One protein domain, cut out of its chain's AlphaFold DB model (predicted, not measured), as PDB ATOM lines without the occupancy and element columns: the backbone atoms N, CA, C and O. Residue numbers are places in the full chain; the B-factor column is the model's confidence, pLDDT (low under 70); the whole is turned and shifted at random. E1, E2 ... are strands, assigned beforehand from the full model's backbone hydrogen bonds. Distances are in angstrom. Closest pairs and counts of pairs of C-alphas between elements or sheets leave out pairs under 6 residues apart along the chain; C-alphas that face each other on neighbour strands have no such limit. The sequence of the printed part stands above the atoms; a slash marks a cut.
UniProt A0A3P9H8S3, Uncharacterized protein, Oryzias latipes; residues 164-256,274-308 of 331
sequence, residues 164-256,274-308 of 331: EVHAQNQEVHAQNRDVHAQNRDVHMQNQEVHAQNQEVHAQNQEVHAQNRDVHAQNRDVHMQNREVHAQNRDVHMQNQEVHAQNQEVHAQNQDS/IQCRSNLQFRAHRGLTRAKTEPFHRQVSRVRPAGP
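This is residues 164 to 256 and 274 to 308 of the 331 residues of an uncharacterized protein of Oryzias latipes (UniProt A0A3P9H8S3). With little regular structure, the chain is wound in stacked turns, a solenoid with short strands E1, E2, E4, E6 and E8 along one side and E3, E5 and E7 along another. Residues 274 to 308 follow as a long stretch without named elements. The 128 printed residues hold no named helix and eight strands, E1 to E8 in order, all strand, with 30 residues in them; both sheets are parallel. The whole is compact, radius of gyration of the C-alphas 14.3 A, and flat, 49 by 39 by 18 A.

E1, residues 171 to 174, begins at C-alpha 171 (-65.956, -40.430, -29.168) and is 10.1 A long. E2 is 185 to 188, E3 192 to 195, E4 199 to 202, E5 206 to 209, E6 213 to 216, E7 221 to 223. E8, 227 to 229, ends at C-alpha 229 (-46.016, -41.146, -26.746).

E1 and E2 are parallel at 3 degrees, with N 174 and O 187 3.0 A apart, within hydrogen-bond range. E3 and E5 are parallel likewise, with N 193 and O 206 at 2.8 A.

Residues 257 to 273 are not printed; C-alphas 256 and 274 are 29.4 A apart. No link between named strands is long. Residues 239 to 242, 246 to 256 and 274 to 308 have pLDDT under 70.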
ATOM      1  N   GLU A 164     -63.645 -27.695 -39.592       96.56
ATOM      2  CA  GLU A 164     -63.428 -27.506 -38.150       96.56
ATOM      3  C   GLU A 164     -64.326 -28.472 -37.328       96.56
ATOM      4  O   GLU A 164     -65.386 -28.879 -37.785       96.56
ATOM      5  N   VAL A 165     -63.850 -28.926 -36.161       95.56
ATOM      6  CA  VAL A 165     -64.491 -29.739 -35.088       95.56
ATOM      7  C   VAL A 165     -65.018 -29.014 -33.822       95.56
ATOM      8  O   VAL A 165     -64.133 -28.594 -33.087       95.56
ATOM      9  N   HIS A 166     -66.319 -28.854 -33.523       96.94
ATOM     10  CA  HIS A 166     -66.982 -28.419 -32.248       96.94
ATOM     11  C   HIS A 166     -67.568 -29.506 -31.303       96.94
ATOM     12  O   HIS A 166     -68.712 -29.365 -30.877       96.94
ATOM     13  N   ALA A 167     -66.850 -30.560 -30.902       93.44
ATOM     14  CA  ALA A 167     -67.485 -31.703 -30.213       93.44
ATOM     15  C   ALA A 167     -67.458 -31.701 -28.662       93.44
ATOM     16  O   ALA A 167     -66.460 -31.334 -28.036       93.44
ATOM     17  N   GLN A 168     -68.527 -32.224 -28.046       95.88
ATOM     18  CA  GLN A 168     -68.633 -32.567 -26.617       95.88
ATOM     19  C   GLN A 168     -69.294 -33.953 -26.459       95.88
ATOM     20  O   GLN A 168     -70.477 -34.057 -26.127       95.88
ATOM     21  N   ASN A 169     -68.544 -35.019 -26.759       90.19
ATOM     22  CA  ASN A 169     -69.085 -36.368 -26.986       90.19
ATOM     23  C   ASN A 169     -68.421 -37.455 -26.116       90.19
ATOM     24  O   ASN A 169     -67.551 -37.168 -25.300       90.19
ATOM     25  N   GLN A 170     -68.757 -38.735 -26.323       94.19
ATOM     26  CA  GLN A 170     -67.876 -39.824 -25.879       94.19
ATOM     27  C   GLN A 170     -66.704 -39.965 -26.856       94.19
ATOM     28  O   GLN A 170     -65.560 -39.770 -26.444       94.19
ATOM     29  N   GLU A 171     -66.980 -40.173 -28.146       96.12
ATOM     30  CA  GLU A 171     -65.956 -40.430 -29.168       96.12
ATOM     31  C   GLU A 171     -66.030 -39.434 -30.346       96.12
ATOM     32  O   GLU A 171     -67.106 -38.970 -30.740       96.12
ATOM     33  N   VAL A 172     -64.869 -39.063 -30.905       95.00
ATOM     34  CA  VAL A 172     -64.744 -38.311 -32.175       95.00
ATOM     35  C   VAL A 172     -63.656 -38.931 -33.041       95.00
ATOM     36  O   VAL A 172     -62.497 -39.013 -32.637       95.00
ATOM     37  N   HIS A 173     -64.007 -39.241 -34.283       96.56
ATOM     38  CA  HIS A 173     -63.078 -39.525 -35.370       96.56
ATOM     39  C   HIS A 173     -63.163 -38.399 -36.401       96.56
ATOM     40  O   HIS A 173     -64.249 -38.114 -36.903       96.56
ATOM     41  N   ALA A 174     -62.056 -37.744 -36.749       92.94
ATOM     42  CA  ALA A 174     -62.130 -36.623 -37.688       92.94
ATOM     43  C   ALA A 174     -60.846 -36.376 -38.512       92.94
ATOM     44  O   ALA A 174     -59.726 -36.698 -38.101       92.94
ATOM     45  N   GLN A 175     -61.026 -35.831 -39.716       95.62
ATOM     46  CA  GLN A 175     -59.988 -35.553 -40.717       95.62
ATOM     47  C   GLN A 175     -60.165 -34.127 -41.261       95.62
ATOM     48  O   GLN A 175     -60.753 -33.917 -42.326       95.62
ATOM     49  N   ASN A 176     -59.701 -33.138 -40.499       91.31
ATOM     50  CA  ASN A 176     -60.103 -31.746 -40.665       91.31
ATOM     51  C   ASN A 176     -58.913 -30.799 -40.861       91.31
ATOM     52  O   ASN A 176     -57.745 -31.195 -40.865       91.31
ATOM     53  N   ARG A 177     -59.205 -29.500 -40.926       93.38
ATOM     54  CA  ARG A 177     -58.265 -28.486 -40.464       93.38
ATOM     55  C   ARG A 177     -58.295 -28.438 -38.930       93.38
ATOM     56  O   ARG A 177     -57.412 -29.016 -38.299       93.38
ATOM     57  N   ASP A 178     -59.343 -27.813 -38.395       96.88
ATOM     58  CA  ASP A 178     -59.614 -27.470 -36.995       96.88
ATOM     59  C   ASP A 178     -60.175 -28.653 -36.161       96.88
ATOM     60  O   ASP A 178     -61.045 -29.377 -36.663       96.88
ATOM     61  N   VAL A 179     -59.812 -28.844 -34.883       94.12
ATOM     62  CA  VAL A 179     -60.645 -29.564 -33.884       94.12
ATOM     63  C   VAL A 179     -60.559 -28.919 -32.511       94.12
ATOM     64  O   VAL A 179     -59.480 -28.611 -32.023       94.12
ATOM     65  N   HIS A 180     -61.703 -28.835 -31.844       96.25
ATOM     66  CA  HIS A 180     -61.849 -28.636 -30.414       96.25
ATOM     67  C   HIS A 180     -62.776 -29.754 -29.896       96.25
ATOM     68  O   HIS A 180     -63.826 -30.016 -30.485       96.25
ATOM     69  N   ALA A 181     -62.362 -30.464 -28.847       92.19
ATOM     70  CA  ALA A 181     -63.107 -31.594 -28.289       92.19
ATOM     71  C   ALA A 181     -63.013 -31.643 -26.755       92.19
ATOM     72  O   ALA A 181     -61.959 -31.356 -26.182       92.19
ATOM     73  N   GLN A 182     -64.110 -32.031 -26.104       95.50
ATOM     74  CA  GLN A 182     -64.205 -32.257 -24.656       95.50
ATOM     75  C   GLN A 182     -64.892 -33.604 -24.421       95.50
ATOM     76  O   GLN A 182     -66.097 -33.675 -24.183       95.50
ATOM     77  N   ASN A 183     -64.117 -34.674 -24.590       89.94
ATOM     78  CA  ASN A 183     -64.632 -36.009 -24.884       89.94
ATOM     79  C   ASN A 183     -64.116 -37.083 -23.916       89.94
ATOM     80  O   ASN A 183     -63.339 -36.802 -23.004       89.94
ATOM     81  N   ARG A 184     -64.473 -38.350 -24.155       93.56
ATOM     82  CA  ARG A 184     -63.676 -39.470 -23.652       93.56
ATOM     83  C   ARG A 184     -62.472 -39.728 -24.557       93.56
ATOM     84  O   ARG A 184     -61.350 -39.508 -24.116       93.56
ATOM     85  N   ASP A 185     -62.699 -40.076 -25.818       94.88
ATOM     86  CA  ASP A 185     -61.658 -40.587 -26.716       94.88
ATOM     87  C   ASP A 185     -61.743 -39.893 -28.089       94.88
ATOM     88  O   ASP A 185     -62.824 -39.529 -28.560       94.88
ATOM     89  N   VAL A 186     -60.597 -39.578 -28.705       91.81
ATOM     90  CA  VAL A 186     -60.543 -38.714 -29.903       91.81
ATOM     91  C   VAL A 186     -59.429 -39.141 -30.858       91.81
ATOM     92  O   VAL A 186     -58.271 -39.203 -30.461       91.81
ATOM     93  N   HIS A 187     -59.753 -39.381 -32.131       95.50
ATOM     94  CA  HIS A 187     -58.839 -39.885 -33.163       95.50
ATOM     95  C   HIS A 187     -58.807 -38.968 -34.396       95.50
ATOM     96  O   HIS A 187     -59.797 -38.826 -35.114       95.50
ATOM     97  N   MET A 188     -57.645 -38.368 -34.662       90.50
ATOM     98  CA  MET A 188     -57.532 -37.171 -35.500       90.50
ATOM     99  C   MET A 188     -56.445 -37.239 -36.574       90.50
ATOM    100  O   MET A 188     -55.350 -37.759 -36.338       90.50
ATOM    101  N   GLN A 189     -56.722 -36.627 -37.731       92.25
ATOM    102  CA  GLN A 189     -55.757 -36.392 -38.815       92.25
ATOM    103  C   GLN A 189     -55.852 -34.947 -39.342       92.25
ATOM    104  O   GLN A 189     -56.325 -34.701 -40.449       92.25
ATOM    105  N   ASN A 190     -55.398 -33.994 -38.524       87.50
ATOM    106  CA  ASN A 190     -55.706 -32.564 -38.662       87.50
ATOM    107  C   ASN A 190     -54.527 -31.646 -39.030       87.50
ATOM    108  O   ASN A 190     -53.368 -32.075 -39.072       87.50
ATOM    109  N   GLN A 191     -54.833 -30.349 -39.193       95.75
ATOM    110  CA  GLN A 191     -53.903 -29.279 -38.822       95.75
ATOM    111  C   GLN A 191     -53.925 -29.100 -37.298       95.75
ATOM    112  O   GLN A 191     -53.113 -29.729 -36.625       95.75
ATOM    113  N   GLU A 192     -54.829 -28.327 -36.712       94.06
ATOM    114  CA  GLU A 192     -54.787 -28.048 -35.271       94.06
ATOM    115  C   GLU A 192     -55.808 -28.923 -34.510       94.06
ATOM    116  O   GLU A 192     -56.866 -29.271 -35.041       94.06
ATOM    117  N   VAL A 193     -55.492 -29.368 -33.284       91.75
ATOM    118  CA  VAL A 193     -56.502 -29.919 -32.357       91.75
ATOM    119  C   VAL A 193     -56.295 -29.439 -30.925       91.75
ATOM    120  O   VAL A 193     -55.181 -29.449 -30.400       91.75
ATOM    121  N   HIS A 194     -57.398 -29.103 -30.273       94.50
ATOM    122  CA  HIS A 194     -57.505 -28.764 -28.864       94.50
ATOM    123  C   HIS A 194     -58.400 -29.804 -28.174       94.50
ATOM    124  O   HIS A 194     -59.496 -30.089 -28.648       94.50
ATOM    125  N   ALA A 195     -57.938 -30.400 -27.077       90.00
ATOM    126  CA  ALA A 195     -58.573 -31.557 -26.448       90.00
ATOM    127  C   ALA A 195     -58.572 -31.475 -24.913       90.00
ATOM    128  O   ALA A 195     -57.634 -30.943 -24.315       90.00
ATOM    129  N   GLN A 196     -59.600 -32.035 -24.275       93.44
ATOM    130  CA  GLN A 196     -59.717 -32.177 -22.817       93.44
ATOM    131  C   GLN A 196     -60.398 -33.519 -22.498       93.44
ATOM    132  O   GLN A 196     -61.570 -33.553 -22.128       93.44
ATOM    133  N   ASN A 197     -59.686 -34.627 -22.737       90.88
ATOM    134  CA  ASN A 197     -60.281 -35.967 -22.857       90.88
ATOM    135  C   ASN A 197     -59.570 -37.037 -21.999       90.88
ATOM    136  O   ASN A 197     -58.618 -36.742 -21.286       90.88
ATOM    137  N   GLN A 198     -59.962 -38.309 -22.082       91.62
ATOM    138  CA  GLN A 198     -59.146 -39.421 -21.573       91.62
ATOM    139  C   GLN A 198     -57.991 -39.713 -22.542       91.62
ATOM    140  O   GLN A 198     -56.837 -39.487 -22.174       91.62
ATOM    141  N   GLU A 199     -58.276 -40.092 -23.789       93.38
ATOM    142  CA  GLU A 199     -57.260 -40.518 -24.769       93.38
ATOM    143  C   GLU A 199     -57.290 -39.629 -26.039       93.38
ATOM    144  O   GLU A 199     -58.340 -39.108 -26.428       93.38
ATOM    145  N   VAL A 200     -56.133 -39.373 -26.678       92.12
ATOM    146  CA  VAL A 200     -56.052 -38.640 -27.973       92.12
ATOM    147  C   VAL A 200     -55.093 -39.301 -28.969       92.12
ATOM    148  O   VAL A 200     -53.872 -39.219 -28.857       92.12
ATOM    149  N   HIS A 201     -55.683 -39.920 -29.988       94.69
ATOM    150  CA  HIS A 201     -55.116 -40.316 -31.278       94.69
ATOM    151  C   HIS A 201     -54.833 -39.091 -32.185       94.69
ATOM    152  O   HIS A 201     -55.794 -38.414 -32.542       94.69
ATOM    153  N   ALA A 202     -53.601 -38.766 -32.605       90.69
ATOM    154  CA  ALA A 202     -53.321 -37.507 -33.334       90.69
ATOM    155  C   ALA A 202     -52.256 -37.595 -34.458       90.69
ATOM    156  O   ALA A 202     -51.180 -38.161 -34.241       90.69
ATOM    157  N   GLN A 203     -52.521 -37.007 -35.647       93.31
ATOM    158  CA  GLN A 203     -51.643 -37.061 -36.842       93.31
ATOM    159  C   GLN A 203     -51.736 -35.890 -37.890       93.31
ATOM    160  O   GLN A 203     -51.306 -36.082 -39.031       93.31
ATOM    161  N   ASN A 204     -52.253 -34.673 -37.661       88.25
ATOM    162  CA  ASN A 204     -51.827 -33.744 -36.610       88.25
ATOM    163  C   ASN A 204     -50.819 -32.708 -37.183       88.25
ATOM    164  O   ASN A 204     -49.768 -33.099 -37.689       88.25
ATOM    165  N   GLN A 205     -51.064 -31.403 -37.036       90.81
ATOM    166  CA  GLN A 205     -50.081 -30.314 -37.056       90.81
ATOM    167  C   GLN A 205     -49.914 -29.781 -35.622       90.81
ATOM    168  O   GLN A 205     -49.026 -30.262 -34.940       90.81
ATOM    169  N   GLU A 206     -50.731 -28.897 -35.070       92.00
ATOM    170  CA  GLU A 206     -50.509 -28.458 -33.673       92.00
ATOM    171  C   GLU A 206     -51.528 -29.117 -32.736       92.00
ATOM    172  O   GLU A 206     -52.671 -29.341 -33.121       92.00
ATOM    173  N   VAL A 207     -51.102 -29.587 -31.557       90.00
ATOM    174  CA  VAL A 207     -51.977 -30.356 -30.648       90.00
ATOM    175  C   VAL A 207     -51.859 -29.878 -29.220       90.00
ATOM    176  O   VAL A 207     -50.824 -30.028 -28.589       90.00
ATOM    177  N   HIS A 208     -52.948 -29.366 -28.679       91.94
ATOM    178  CA  HIS A 208     -53.059 -28.892 -27.311       91.94
ATOM    179  C   HIS A 208     -54.022 -29.824 -26.580       91.94
ATOM    180  O   HIS A 208     -55.159 -29.969 -27.008       91.94
ATOM    181  N   ALA A 209     -53.593 -30.483 -25.507       87.94
ATOM    182  CA  ALA A 209     -54.440 -31.455 -24.809       87.94
ATOM    183  C   ALA A 209     -54.341 -31.312 -23.284       87.94
ATOM    184  O   ALA A 209     -53.344 -30.820 -22.762       87.94
ATOM    185  N   GLN A 210     -55.369 -31.726 -22.560       90.00
ATOM    186  CA  GLN A 210     -55.374 -31.790 -21.097       90.00
ATOM    187  C   GLN A 210     -56.036 -33.110 -20.723       90.00
ATOM    188  O   GLN A 210     -57.204 -33.151 -20.340       90.00
ATOM    189  N   ASN A 211     -55.300 -34.193 -20.975       84.19
ATOM    190  CA  ASN A 211     -55.848 -35.536 -21.077       84.19
ATOM    191  C   ASN A 211     -55.181 -36.514 -20.106       84.19
ATOM    192  O   ASN A 211     -54.265 -36.162 -19.364       84.19
ATOM    193  N   ARG A 212     -55.596 -37.782 -20.151       86.69
ATOM    194  CA  ARG A 212     -54.832 -38.869 -19.547       86.69
ATOM    195  C   ARG A 212     -53.677 -39.300 -20.458       86.69
ATOM    196  O   ARG A 212     -52.530 -39.066 -20.086       86.69
ATOM    197  N   ASP A 213     -53.964 -39.828 -21.653       89.50
ATOM    198  CA  ASP A 213     -52.996 -40.639 -22.411       89.50
ATOM    199  C   ASP A 213     -52.806 -40.171 -23.886       89.50
ATOM    200  O   ASP A 213     -53.716 -40.216 -24.715       89.50
ATOM    201  N   VAL A 214     -51.604 -39.628 -24.167       88.06
ATOM    202  CA  VAL A 214     -50.986 -39.131 -25.432       88.06
ATOM    203  C   VAL A 214     -50.277 -40.196 -26.316       88.06
ATOM    204  O   VAL A 214     -49.588 -41.037 -25.753       88.06
ATOM    205  N   HIS A 215     -49.978 -40.042 -27.613       91.62
ATOM    206  CA  HIS A 215     -50.815 -40.447 -28.756       91.62
ATOM    207  C   HIS A 215     -50.572 -39.583 -30.028       91.62
ATOM    208  O   HIS A 215     -51.398 -39.519 -30.930       91.62
ATOM    209  N   ALA A 216     -49.422 -38.916 -30.156       90.00
ATOM    210  CA  ALA A 216     -49.189 -37.870 -31.162       90.00
ATOM    211  C   ALA A 216     -48.189 -38.246 -32.272       90.00
ATOM    212  O   ALA A 216     -47.138 -38.793 -31.962       90.00
ATOM    213  N   GLN A 217     -48.435 -37.846 -33.529       91.06
ATOM    214  CA  GLN A 217     -47.470 -37.868 -34.653       91.06
ATOM    215  C   GLN A 217     -47.454 -36.536 -35.450       91.06
ATOM    216  O   GLN A 217     -47.339 -36.529 -36.674       91.06
ATOM    217  N   ASN A 218     -47.582 -35.392 -34.781       85.88
ATOM    218  CA  ASN A 218     -48.065 -34.098 -35.300       85.88
ATOM    219  C   ASN A 218     -46.980 -33.128 -35.863       85.88
ATOM    220  O   ASN A 218     -45.912 -33.562 -36.256       85.88
ATOM    221  N   ARG A 219     -47.181 -31.805 -35.895       87.00
ATOM    222  CA  ARG A 219     -46.153 -30.786 -35.557       87.00
ATOM    223  C   ARG A 219     -46.030 -30.693 -34.024       87.00
ATOM    224  O   ARG A 219     -45.724 -31.714 -33.423       87.00
ATOM    225  N   ASP A 220     -46.136 -29.514 -33.424       88.25
ATOM    226  CA  ASP A 220     -45.825 -29.199 -32.036       88.25
ATOM    227  C   ASP A 220     -47.036 -29.583 -31.162       88.25
ATOM    228  O   ASP A 220     -48.175 -29.615 -31.621       88.25
ATOM    229  N   VAL A 221     -46.807 -30.013 -29.926       85.00
ATOM    230  CA  VAL A 221     -47.804 -30.778 -29.146       85.00
ATOM    231  C   VAL A 221     -47.761 -30.344 -27.686       85.00
ATOM    232  O   VAL A 221     -46.906 -30.811 -26.964       85.00
ATOM    233  N   HIS A 222     -48.609 -29.412 -27.261       87.44
ATOM    234  CA  HIS A 222     -48.582 -28.666 -26.001       87.44
ATOM    235  C   HIS A 222     -49.618 -29.182 -24.965       87.44
ATOM    236  O   HIS A 222     -50.659 -28.547 -24.785       87.44
ATOM    237  N   MET A 223     -49.361 -30.277 -24.246       81.44
ATOM    238  CA  MET A 223     -50.375 -31.000 -23.443       81.44
ATOM    239  C   MET A 223     -50.123 -31.013 -21.922       81.44
ATOM    240  O   MET A 223     -49.136 -30.427 -21.507       81.44
ATOM    241  N   GLN A 224     -51.007 -31.592 -21.099       86.94
ATOM    242  CA  GLN A 224     -50.888 -31.732 -19.631       86.94
ATOM    243  C   GLN A 224     -51.295 -33.152 -19.204       86.94
ATOM    244  O   GLN A 224     -52.325 -33.334 -18.552       86.94
ATOM    245  N   ASN A 225     -50.528 -34.158 -19.621       77.38
ATOM    246  CA  ASN A 225     -51.010 -35.538 -19.689       77.38
ATOM    247  C   ASN A 225     -50.194 -36.499 -18.805       77.38
ATOM    248  O   ASN A 225     -49.059 -36.217 -18.428       77.38
ATOM    249  N   ARG A 226     -50.795 -37.634 -18.430       81.00
ATOM    250  CA  ARG A 226     -50.201 -38.622 -17.513       81.00
ATOM    251  C   ARG A 226     -49.193 -39.536 -18.207       81.00
ATOM    252  O   ARG A 226     -48.145 -39.800 -17.623       81.00
ATOM    253  N   GLU A 227     -49.535 -40.047 -19.386       82.31
ATOM    254  CA  GLU A 227     -48.693 -40.965 -20.162       82.31
ATOM    255  C   GLU A 227     -48.647 -40.453 -21.609       82.31
ATOM    256  O   GLU A 227     -49.686 -40.160 -22.198       82.31
ATOM    257  N   VAL A 228     -47.457 -40.247 -22.190       81.31
ATOM    258  CA  VAL A 228     -47.343 -39.646 -23.534       81.31
ATOM    259  C   VAL A 228     -46.293 -40.286 -24.428       81.31
ATOM    260  O   VAL A 228     -45.086 -40.174 -24.208       81.31
ATOM    261  N   HIS A 229     -46.780 -40.771 -25.567       86.44
ATOM    262  CA  HIS A 229     -46.016 -41.146 -26.746       86.44
ATOM    263  C   HIS A 229     -46.197 -40.097 -27.864       86.44
ATOM    264  O   HIS A 229     -47.261 -40.010 -28.476       86.44
ATOM    265  N   ALA A 230     -45.157 -39.316 -28.175       84.25
ATOM    266  CA  ALA A 230     -45.085 -38.503 -29.408       84.25
ATOM    267  C   ALA A 230     -44.408 -39.300 -30.555       84.25
ATOM    268  O   ALA A 230     -43.862 -40.364 -30.273       84.25
ATOM    269  N   GLN A 231     -44.365 -38.814 -31.810       88.62
ATOM    270  CA  GLN A 231     -43.839 -39.499 -33.025       88.62
ATOM    271  C   GLN A 231     -43.487 -38.583 -34.275       88.62
ATOM    272  O   GLN A 231     -43.710 -38.981 -35.412       88.62
ATOM    273  N   ASN A 232     -42.970 -37.345 -34.090       82.75
ATOM    274  CA  ASN A 232     -42.944 -36.192 -35.025       82.75
ATOM    275  C   ASN A 232     -41.676 -35.266 -35.519       82.75
ATOM    276  O   ASN A 232     -41.538 -35.378 -36.724       82.75
ATOM    277  N   ARG A 233     -40.685 -34.340 -35.083       84.31
ATOM    278  CA  ARG A 233     -39.936 -33.337 -34.082       84.31
ATOM    279  C   ARG A 233     -39.947 -33.102 -32.500       84.31
ATOM    280  O   ARG A 233     -39.074 -33.608 -31.809       84.31
ATOM    281  N   ASP A 234     -40.873 -32.307 -31.937       83.19
ATOM    282  CA  ASP A 234     -41.197 -31.936 -30.534       83.19
ATOM    283  C   ASP A 234     -42.712 -31.635 -30.263       83.19
ATOM    284  O   ASP A 234     -43.602 -32.128 -30.948       83.19
ATOM    285  N   VAL A 235     -42.981 -30.859 -29.200       79.38
ATOM    286  CA  VAL A 235     -44.114 -30.927 -28.262       79.38
ATOM    287  C   VAL A 235     -44.466 -29.468 -27.767       79.38
ATOM    288  O   VAL A 235     -44.458 -28.602 -28.624       79.38
ATOM    289  N   HIS A 236     -44.785 -29.152 -26.490       82.62
ATOM    290  CA  HIS A 236     -44.529 -27.923 -25.641       82.62
ATOM    291  C   HIS A 236     -45.157 -28.056 -24.275       82.62
ATOM    292  O   HIS A 236     -46.248 -27.546 -24.003       82.62
ATOM    293  N   MET A 237     -44.486 -28.849 -23.443       74.38
ATOM    294  CA  MET A 237     -45.082 -29.432 -22.260       74.38
ATOM    295  C   MET A 237     -43.919 -29.509 -21.036       74.38
ATOM    296  O   MET A 237     -42.846 -29.046 -21.428       74.38
ATOM    297  N   GLN A 238     -43.740 -29.853 -19.666       74.69
ATOM    298  CA  GLN A 238     -44.219 -30.373 -18.243       74.69
ATOM    299  C   GLN A 238     -44.321 -31.848 -17.701       74.69
ATOM    300  O   GLN A 238     -43.295 -32.283 -17.184       74.69
ATOM    301  N   ASN A 239     -45.534 -32.445 -17.524       64.81
ATOM    302  CA  ASN A 239     -45.935 -33.511 -16.552       64.81
ATOM    303  C   ASN A 239     -45.255 -34.911 -16.740       64.81
ATOM    304  O   ASN A 239     -44.110 -34.965 -17.174       64.81
ATOM    305  N   GLN A 240     -45.821 -36.039 -16.262       66.69
ATOM    306  CA  GLN A 240     -45.094 -37.336 -16.187       66.69
ATOM    307  C   GLN A 240     -45.025 -38.113 -17.535       66.69
ATOM    308  O   GLN A 240     -45.605 -37.687 -18.525       66.69
ATOM    309  N   GLU A 241     -44.190 -39.168 -17.587       66.69
ATOM    310  CA  GLU A 241     -43.505 -39.722 -18.786       66.69
ATOM    311  C   GLU A 241     -44.299 -39.750 -20.119       66.69
ATOM    312  O   GLU A 241     -45.413 -40.252 -20.194       66.69
ATOM    313  N   VAL A 242     -43.739 -39.362 -21.270       69.88
ATOM    314  CA  VAL A 242     -42.348 -38.934 -21.559       69.88
ATOM    315  C   VAL A 242     -41.714 -39.691 -22.737       69.88
ATOM    316  O   VAL A 242     -40.641 -39.327 -23.222       69.88
ATOM    317  N   HIS A 243     -42.398 -40.714 -23.258       75.81
ATOM    318  CA  HIS A 243     -41.944 -41.631 -24.307       75.81
ATOM    319  C   HIS A 243     -41.845 -40.991 -25.712       75.81
ATOM    320  O   HIS A 243     -42.490 -41.398 -26.687       75.81
ATOM    321  N   ALA A 244     -40.953 -40.008 -25.842       74.19
ATOM    322  CA  ALA A 244     -40.578 -39.326 -27.070       74.19
ATOM    323  C   ALA A 244     -39.103 -39.587 -27.450       74.19
ATOM    324  O   ALA A 244     -38.171 -39.206 -26.754       74.19
ATOM    325  N   GLN A 245     -38.895 -40.145 -28.642       78.12
ATOM    326  CA  GLN A 245     -37.674 -40.156 -29.481       78.12
ATOM    327  C   GLN A 245     -37.220 -38.726 -29.917       78.12
ATOM    328  O   GLN A 245     -36.994 -38.480 -31.100       78.12
ATOM    329  N   ASN A 246     -37.126 -37.811 -28.938       66.44
ATOM    330  CA  ASN A 246     -36.795 -36.372 -28.978       66.44
ATOM    331  C   ASN A 246     -35.858 -35.883 -30.111       66.44
ATOM    332  O   ASN A 246     -34.785 -36.467 -30.247       66.44
ATOM    333  N   GLN A 247     -36.097 -34.737 -30.776       65.81
ATOM    334  CA  GLN A 247     -34.967 -33.876 -31.210       65.81
ATOM    335  C   GLN A 247     -34.798 -32.620 -30.322       65.81
ATOM    336  O   GLN A 247     -33.678 -32.123 -30.203       65.81
ATOM    337  N   GLU A 248     -35.816 -32.212 -29.561       68.38
ATOM    338  CA  GLU A 248     -35.706 -31.407 -28.336       68.38
ATOM    339  C   GLU A 248     -36.841 -31.748 -27.355       68.38
ATOM    340  O   GLU A 248     -37.973 -32.095 -27.705       68.38
ATOM    341  N   VAL A 249     -36.475 -31.759 -26.076       66.19
ATOM    342  CA  VAL A 249     -37.314 -32.240 -24.979       66.19
ATOM    343  C   VAL A 249     -37.178 -31.253 -23.836       66.19
ATOM    344  O   VAL A 249     -36.074 -31.022 -23.337       66.19
ATOM    345  N   HIS A 250     -38.294 -30.653 -23.450       65.62
ATOM    346  CA  HIS A 250     -38.456 -29.901 -22.214       65.62
ATOM    347  C   HIS A 250     -39.192 -30.785 -21.196       65.62
ATOM    348  O   HIS A 250     -39.580 -31.898 -21.528       65.62
ATOM    349  N   ALA A 251     -39.335 -30.291 -19.973       63.78
ATOM    350  CA  ALA A 251     -40.314 -30.714 -18.978       63.78
ATOM    351  C   ALA A 251     -40.238 -29.678 -17.851       63.78
ATOM    352  O   ALA A 251     -39.179 -29.543 -17.252       63.78
ATOM    353  N   GLN A 252     -41.285 -28.891 -17.569       59.56
ATOM    354  CA  GLN A 252     -41.295 -28.032 -16.372       59.56
ATOM    355  C   GLN A 252     -41.329 -28.820 -15.046       59.56
ATOM    356  O   GLN A 252     -41.080 -28.203 -14.017       59.56
ATOM    357  N   ASN A 253     -41.575 -30.140 -15.017       51.28
ATOM    358  CA  ASN A 253     -41.447 -30.928 -13.781       51.28
ATOM    359  C   ASN A 253     -39.971 -31.255 -13.482       51.28
ATOM    360  O   ASN A 253     -39.562 -32.414 -13.490       51.28
ATOM    361  N   GLN A 254     -39.160 -30.224 -13.212       51.34
ATOM    362  CA  GLN A 254     -37.757 -30.378 -12.795       51.34
ATOM    363  C   GLN A 254     -37.506 -30.124 -11.296       51.34
ATOM    364  O   GLN A 254     -36.506 -30.615 -10.775       51.34
ATOM    365  N   ASP A 255     -38.401 -29.435 -10.578       45.94
ATOM    366  CA  ASP A 255     -38.046 -28.834  -9.279       45.94
ATOM    367  C   ASP A 255     -38.147 -29.755  -8.043       45.94
ATOM    368  O   ASP A 255     -37.552 -29.450  -7.011       45.94
ATOM    369  N   SER A 256     -38.868 -30.884  -8.093       38.62
ATOM    370  CA  SER A 256     -39.163 -31.667  -6.871       38.62
ATOM    371  C   SER A 256     -38.152 -32.767  -6.522       38.62
ATOM    372  O   SER A 256     -37.930 -33.028  -5.341       38.62
ATOM    373  N   ILE A 274     -20.455 -21.615 -28.265       29.00
ATOM    374  CA  ILE A 274     -21.435 -22.664 -28.573       29.00
ATOM    375  C   ILE A 274     -22.790 -22.007 -28.930       29.00
ATOM    376  O   ILE A 274     -22.958 -20.807 -28.723       29.00
ATOM    377  N   GLN A 275     -23.741 -22.757 -29.497       32.91
ATOM    378  CA  GLN A 275     -25.049 -22.272 -29.971       32.91
ATOM    379  C   GLN A 275     -26.164 -23.305 -29.644       32.91
ATOM    380  O   GLN A 275     -26.238 -23.787 -28.518       32.91
ATOM    381  N   CYS A 276     -27.035 -23.665 -30.599       32.41
ATOM    382  CA  CYS A 276     -28.431 -24.077 -30.383       32.41
ATOM    383  C   CYS A 276     -28.939 -25.363 -31.120       32.41
ATOM    384  O   CYS A 276     -29.653 -26.137 -30.502       32.41
ATOM    385  N   ARG A 277     -28.635 -25.632 -32.409       44.66
ATOM    386  CA  ARG A 277     -28.780 -26.950 -33.115       44.66
ATOM    387  C   ARG A 277     -29.694 -26.984 -34.360       44.66
ATOM    388  O   ARG A 277     -29.900 -25.958 -34.984       44.66
ATOM    389  N   SER A 278     -30.126 -28.175 -34.790       47.97
ATOM    390  CA  SER A 278     -30.432 -28.550 -36.186       47.97
ATOM    391  C   SER A 278     -29.638 -29.807 -36.601       47.97
ATOM    392  O   SER A 278     -28.948 -29.753 -37.617       47.97
ATOM    393  N   ASN A 279     -29.483 -30.848 -35.770       44.72
ATOM    394  CA  ASN A 279     -30.421 -31.984 -35.775       44.72
ATOM    395  C   ASN A 279     -30.467 -32.907 -34.504       44.72
ATOM    396  O   ASN A 279     -30.785 -34.082 -34.664       44.72
ATOM    397  N   LEU A 280     -30.177 -32.569 -33.234        8.25
ATOM    398  CA  LEU A 280     -30.075 -31.291 -32.498        8.25
ATOM    399  C   LEU A 280     -31.144 -30.262 -32.892        8.25
ATOM    400  O   LEU A 280     -31.861 -30.466 -33.855        8.25
ATOM    401  N   GLN A 281     -31.236 -29.113 -32.223       38.06
ATOM    402  CA  GLN A 281     -32.460 -28.301 -32.296       38.06
ATOM    403  C   GLN A 281     -32.419 -26.859 -32.844       38.06
ATOM    404  O   GLN A 281     -32.884 -26.584 -33.951       38.06
ATOM    405  N   PHE A 282     -31.912 -25.903 -32.076       55.94
ATOM    406  CA  PHE A 282     -32.551 -24.592 -31.939       55.94
ATOM    407  C   PHE A 282     -31.872 -23.429 -32.718       55.94
ATOM    408  O   PHE A 282     -32.178 -22.268 -32.463       55.94
ATOM    409  N   ARG A 283     -30.999 -23.674 -33.717       35.41
ATOM    410  CA  ARG A 283     -30.344 -22.614 -34.542       35.41
ATOM    411  C   ARG A 283     -29.084 -23.077 -35.324       35.41
ATOM    412  O   ARG A 283     -29.168 -23.650 -36.407       35.41
ATOM    413  N   ALA A 284     -27.892 -22.811 -34.776       52.53
ATOM    414  CA  ALA A 284     -26.563 -23.265 -35.257       52.53
ATOM    415  C   ALA A 284     -25.831 -24.066 -34.142       52.53
ATOM    416  O   ALA A 284     -26.441 -24.252 -33.110       52.53
ATOM    417  N   HIS A 285     -24.633 -24.644 -34.292       40.12
ATOM    418  CA  HIS A 285     -24.127 -25.801 -33.489       40.12
ATOM    419  C   HIS A 285     -24.206 -25.721 -31.928       40.12
ATOM    420  O   HIS A 285     -23.519 -24.911 -31.322       40.12
ATOM    421  N   ARG A 286     -24.968 -26.611 -31.249       59.50
ATOM    422  CA  ARG A 286     -25.220 -26.645 -29.776       59.50
ATOM    423  C   ARG A 286     -26.656 -27.094 -29.417       59.50
ATOM    424  O   ARG A 286     -27.157 -27.976 -30.109       59.50
ATOM    425  N   GLY A 287     -27.245 -26.561 -28.334       37.44
ATOM    426  CA  GLY A 287     -28.496 -27.018 -27.672       37.44
ATOM    427  C   GLY A 287     -29.105 -25.967 -26.711       37.44
ATOM    428  O   GLY A 287     -28.772 -24.792 -26.837       37.44
ATOM    429  N   LEU A 288     -29.958 -26.363 -25.742       32.56
ATOM    430  CA  LEU A 288     -30.379 -25.510 -24.600       32.56
ATOM    431  C   LEU A 288     -31.877 -25.627 -24.213       32.56
ATOM    432  O   LEU A 288     -32.427 -26.729 -24.146       32.56
ATOM    433  N   THR A 289     -32.517 -24.464 -23.988       30.94
ATOM    434  CA  THR A 289     -33.989 -24.253 -23.931       30.94
ATOM    435  C   THR A 289     -34.702 -24.818 -22.675       30.94
ATOM    436  O   THR A 289     -34.013 -25.380 -21.824       30.94
ATOM    437  N   ARG A 290     -36.032 -24.616 -22.498       39.94
ATOM    438  CA  ARG A 290     -36.835 -24.740 -21.232       39.94
ATOM    439  C   ARG A 290     -38.315 -24.276 -21.382       39.94
ATOM    440  O   ARG A 290     -38.683 -23.733 -22.418       39.94
ATOM    441  N   ALA A 291     -39.145 -24.456 -20.339       38.41
ATOM    442  CA  ALA A 291     -40.602 -24.172 -20.237       38.41
ATOM    443  C   ALA A 291     -41.610 -25.088 -21.003       38.41
ATOM    444  O   ALA A 291     -41.231 -25.778 -21.948       38.41
ATOM    445  N   LYS A 292     -42.893 -25.045 -20.570       29.39
ATOM    446  CA  LYS A 292     -44.124 -25.761 -21.021       29.39
ATOM    447  C   LYS A 292     -44.554 -26.895 -20.034       29.39
ATOM    448  O   LYS A 292     -43.769 -27.214 -19.163       29.39
ATOM    449  N   THR A 293     -45.727 -27.524 -20.264       35.22
ATOM    450  CA  THR A 293     -46.591 -28.688 -19.771       35.22
ATOM    451  C   THR A 293     -46.532 -30.368 -19.836       35.22
ATOM    452  O   THR A 293     -47.403 -30.782 -19.089       35.22
ATOM    453  N   GLU A 294     -45.796 -31.501 -20.318       41.47
ATOM    454  CA  GLU A 294     -44.799 -32.286 -21.312       41.47
ATOM    455  C   GLU A 294     -43.291 -31.931 -21.912       41.47
ATOM    456  O   GLU A 294     -42.389 -31.839 -21.094       41.47
ATOM    457  N   PRO A 295     -42.913 -31.862 -23.268       35.28
ATOM    458  CA  PRO A 295     -41.609 -31.306 -23.936       35.28
ATOM    459  C   PRO A 295     -41.429 -30.023 -24.944       35.28
ATOM    460  O   PRO A 295     -41.881 -28.987 -24.491       35.28
ATOM    461  N   PHE A 296     -40.727 -29.909 -26.165       30.69
ATOM    462  CA  PHE A 296     -40.446 -28.587 -26.981       30.69
ATOM    463  C   PHE A 296     -39.427 -28.368 -28.213       30.69
ATOM    464  O   PHE A 296     -38.329 -28.852 -28.089       30.69
ATOM    465  N   HIS A 297     -39.811 -27.596 -29.307        6.42
ATOM    466  CA  HIS A 297     -39.295 -26.694 -30.433        6.42
ATOM    467  C   HIS A 297     -38.857 -26.993 -31.929        6.42
ATOM    468  O   HIS A 297     -37.728 -26.660 -32.318        6.42
ATOM    469  N   ARG A 298     -39.800 -27.335 -32.853       29.06
ATOM    470  CA  ARG A 298     -39.737 -27.353 -34.363       29.06
ATOM    471  C   ARG A 298     -38.802 -28.365 -35.119       29.06
ATOM    472  O   ARG A 298     -37.605 -28.106 -35.250       29.06
ATOM    473  N   GLN A 299     -39.351 -29.376 -35.841       47.56
ATOM    474  CA  GLN A 299     -38.925 -29.795 -37.225       47.56
ATOM    475  C   GLN A 299     -38.098 -31.104 -37.542       47.56
ATOM    476  O   GLN A 299     -36.961 -30.901 -37.958       47.56
ATOM    477  N   VAL A 300     -38.569 -32.381 -37.398        8.00
ATOM    478  CA  VAL A 300     -37.920 -33.672 -37.891        8.00
ATOM    479  C   VAL A 300     -38.722 -35.031 -37.804        8.00
ATOM    480  O   VAL A 300     -39.384 -35.263 -38.806        8.00
ATOM    481  N   SER A 301     -38.817 -36.016 -36.851       53.25
ATOM    482  CA  SER A 301     -38.352 -36.465 -35.476       53.25
ATOM    483  C   SER A 301     -39.551 -36.837 -34.526       53.25
ATOM    484  O   SER A 301     -40.267 -37.757 -34.905       53.25
ATOM    485  N   ARG A 302     -39.825 -36.119 -33.389       37.44
ATOM    486  CA  ARG A 302     -41.114 -35.821 -32.591       37.44
ATOM    487  C   ARG A 302     -42.291 -34.646 -32.640       37.44
ATOM    488  O   ARG A 302     -42.922 -34.763 -31.601       37.44
ATOM    489  N   VAL A 303     -42.785 -33.523 -33.384       35.91
ATOM    490  CA  VAL A 303     -42.813 -32.440 -34.569       35.91
ATOM    491  C   VAL A 303     -42.419 -32.553 -36.107       35.91
ATOM    492  O   VAL A 303     -41.309 -32.153 -36.470       35.91
ATOM    493  N   ARG A 304     -43.329 -32.917 -37.048       63.75
ATOM    494  CA  ARG A 304     -43.135 -32.874 -38.535       63.75
ATOM    495  C   ARG A 304     -43.880 -31.737 -39.297       63.75
ATOM    496  O   ARG A 304     -43.283 -30.666 -39.410       63.75
ATOM    497  N   PRO A 305     -45.118 -31.893 -39.825       54.59
ATOM    498  CA  PRO A 305     -45.813 -30.917 -40.691       54.59
ATOM    499  C   PRO A 305     -45.191 -30.760 -42.089       54.59
ATOM    500  O   PRO A 305     -44.172 -31.385 -42.383       54.59
ATOM    501  N   ALA A 306     -45.733 -29.925 -42.983       45.81
ATOM    502  CA  ALA A 306     -46.859 -28.984 -42.845       45.81
ATOM    503  C   ALA A 306     -46.457 -27.557 -43.295       45.81
ATOM    504  O   ALA A 306     -45.451 -27.020 -42.823       45.81
ATOM    505  N   GLY A 307     -47.229 -26.923 -44.187       35.00
ATOM    506  CA  GLY A 307     -46.904 -25.607 -44.741       35.00
ATOM    507  C   GLY A 307     -45.547 -25.620 -45.466       35.00
ATOM    508  O   GLY A 307     -45.274 -26.571 -46.199       35.00
ATOM    509  N   PRO A 308     -44.667 -24.621 -45.242       46.59
ATOM    510  CA  PRO A 308     -43.289 -24.609 -45.754       46.59
ATOM    511  C   PRO A 308     -42.361 -25.710 -45.203       46.59
ATOM    512  O   PRO A 308     -41.211 -25.809 -45.628       46.59
TER     513      PRO A 308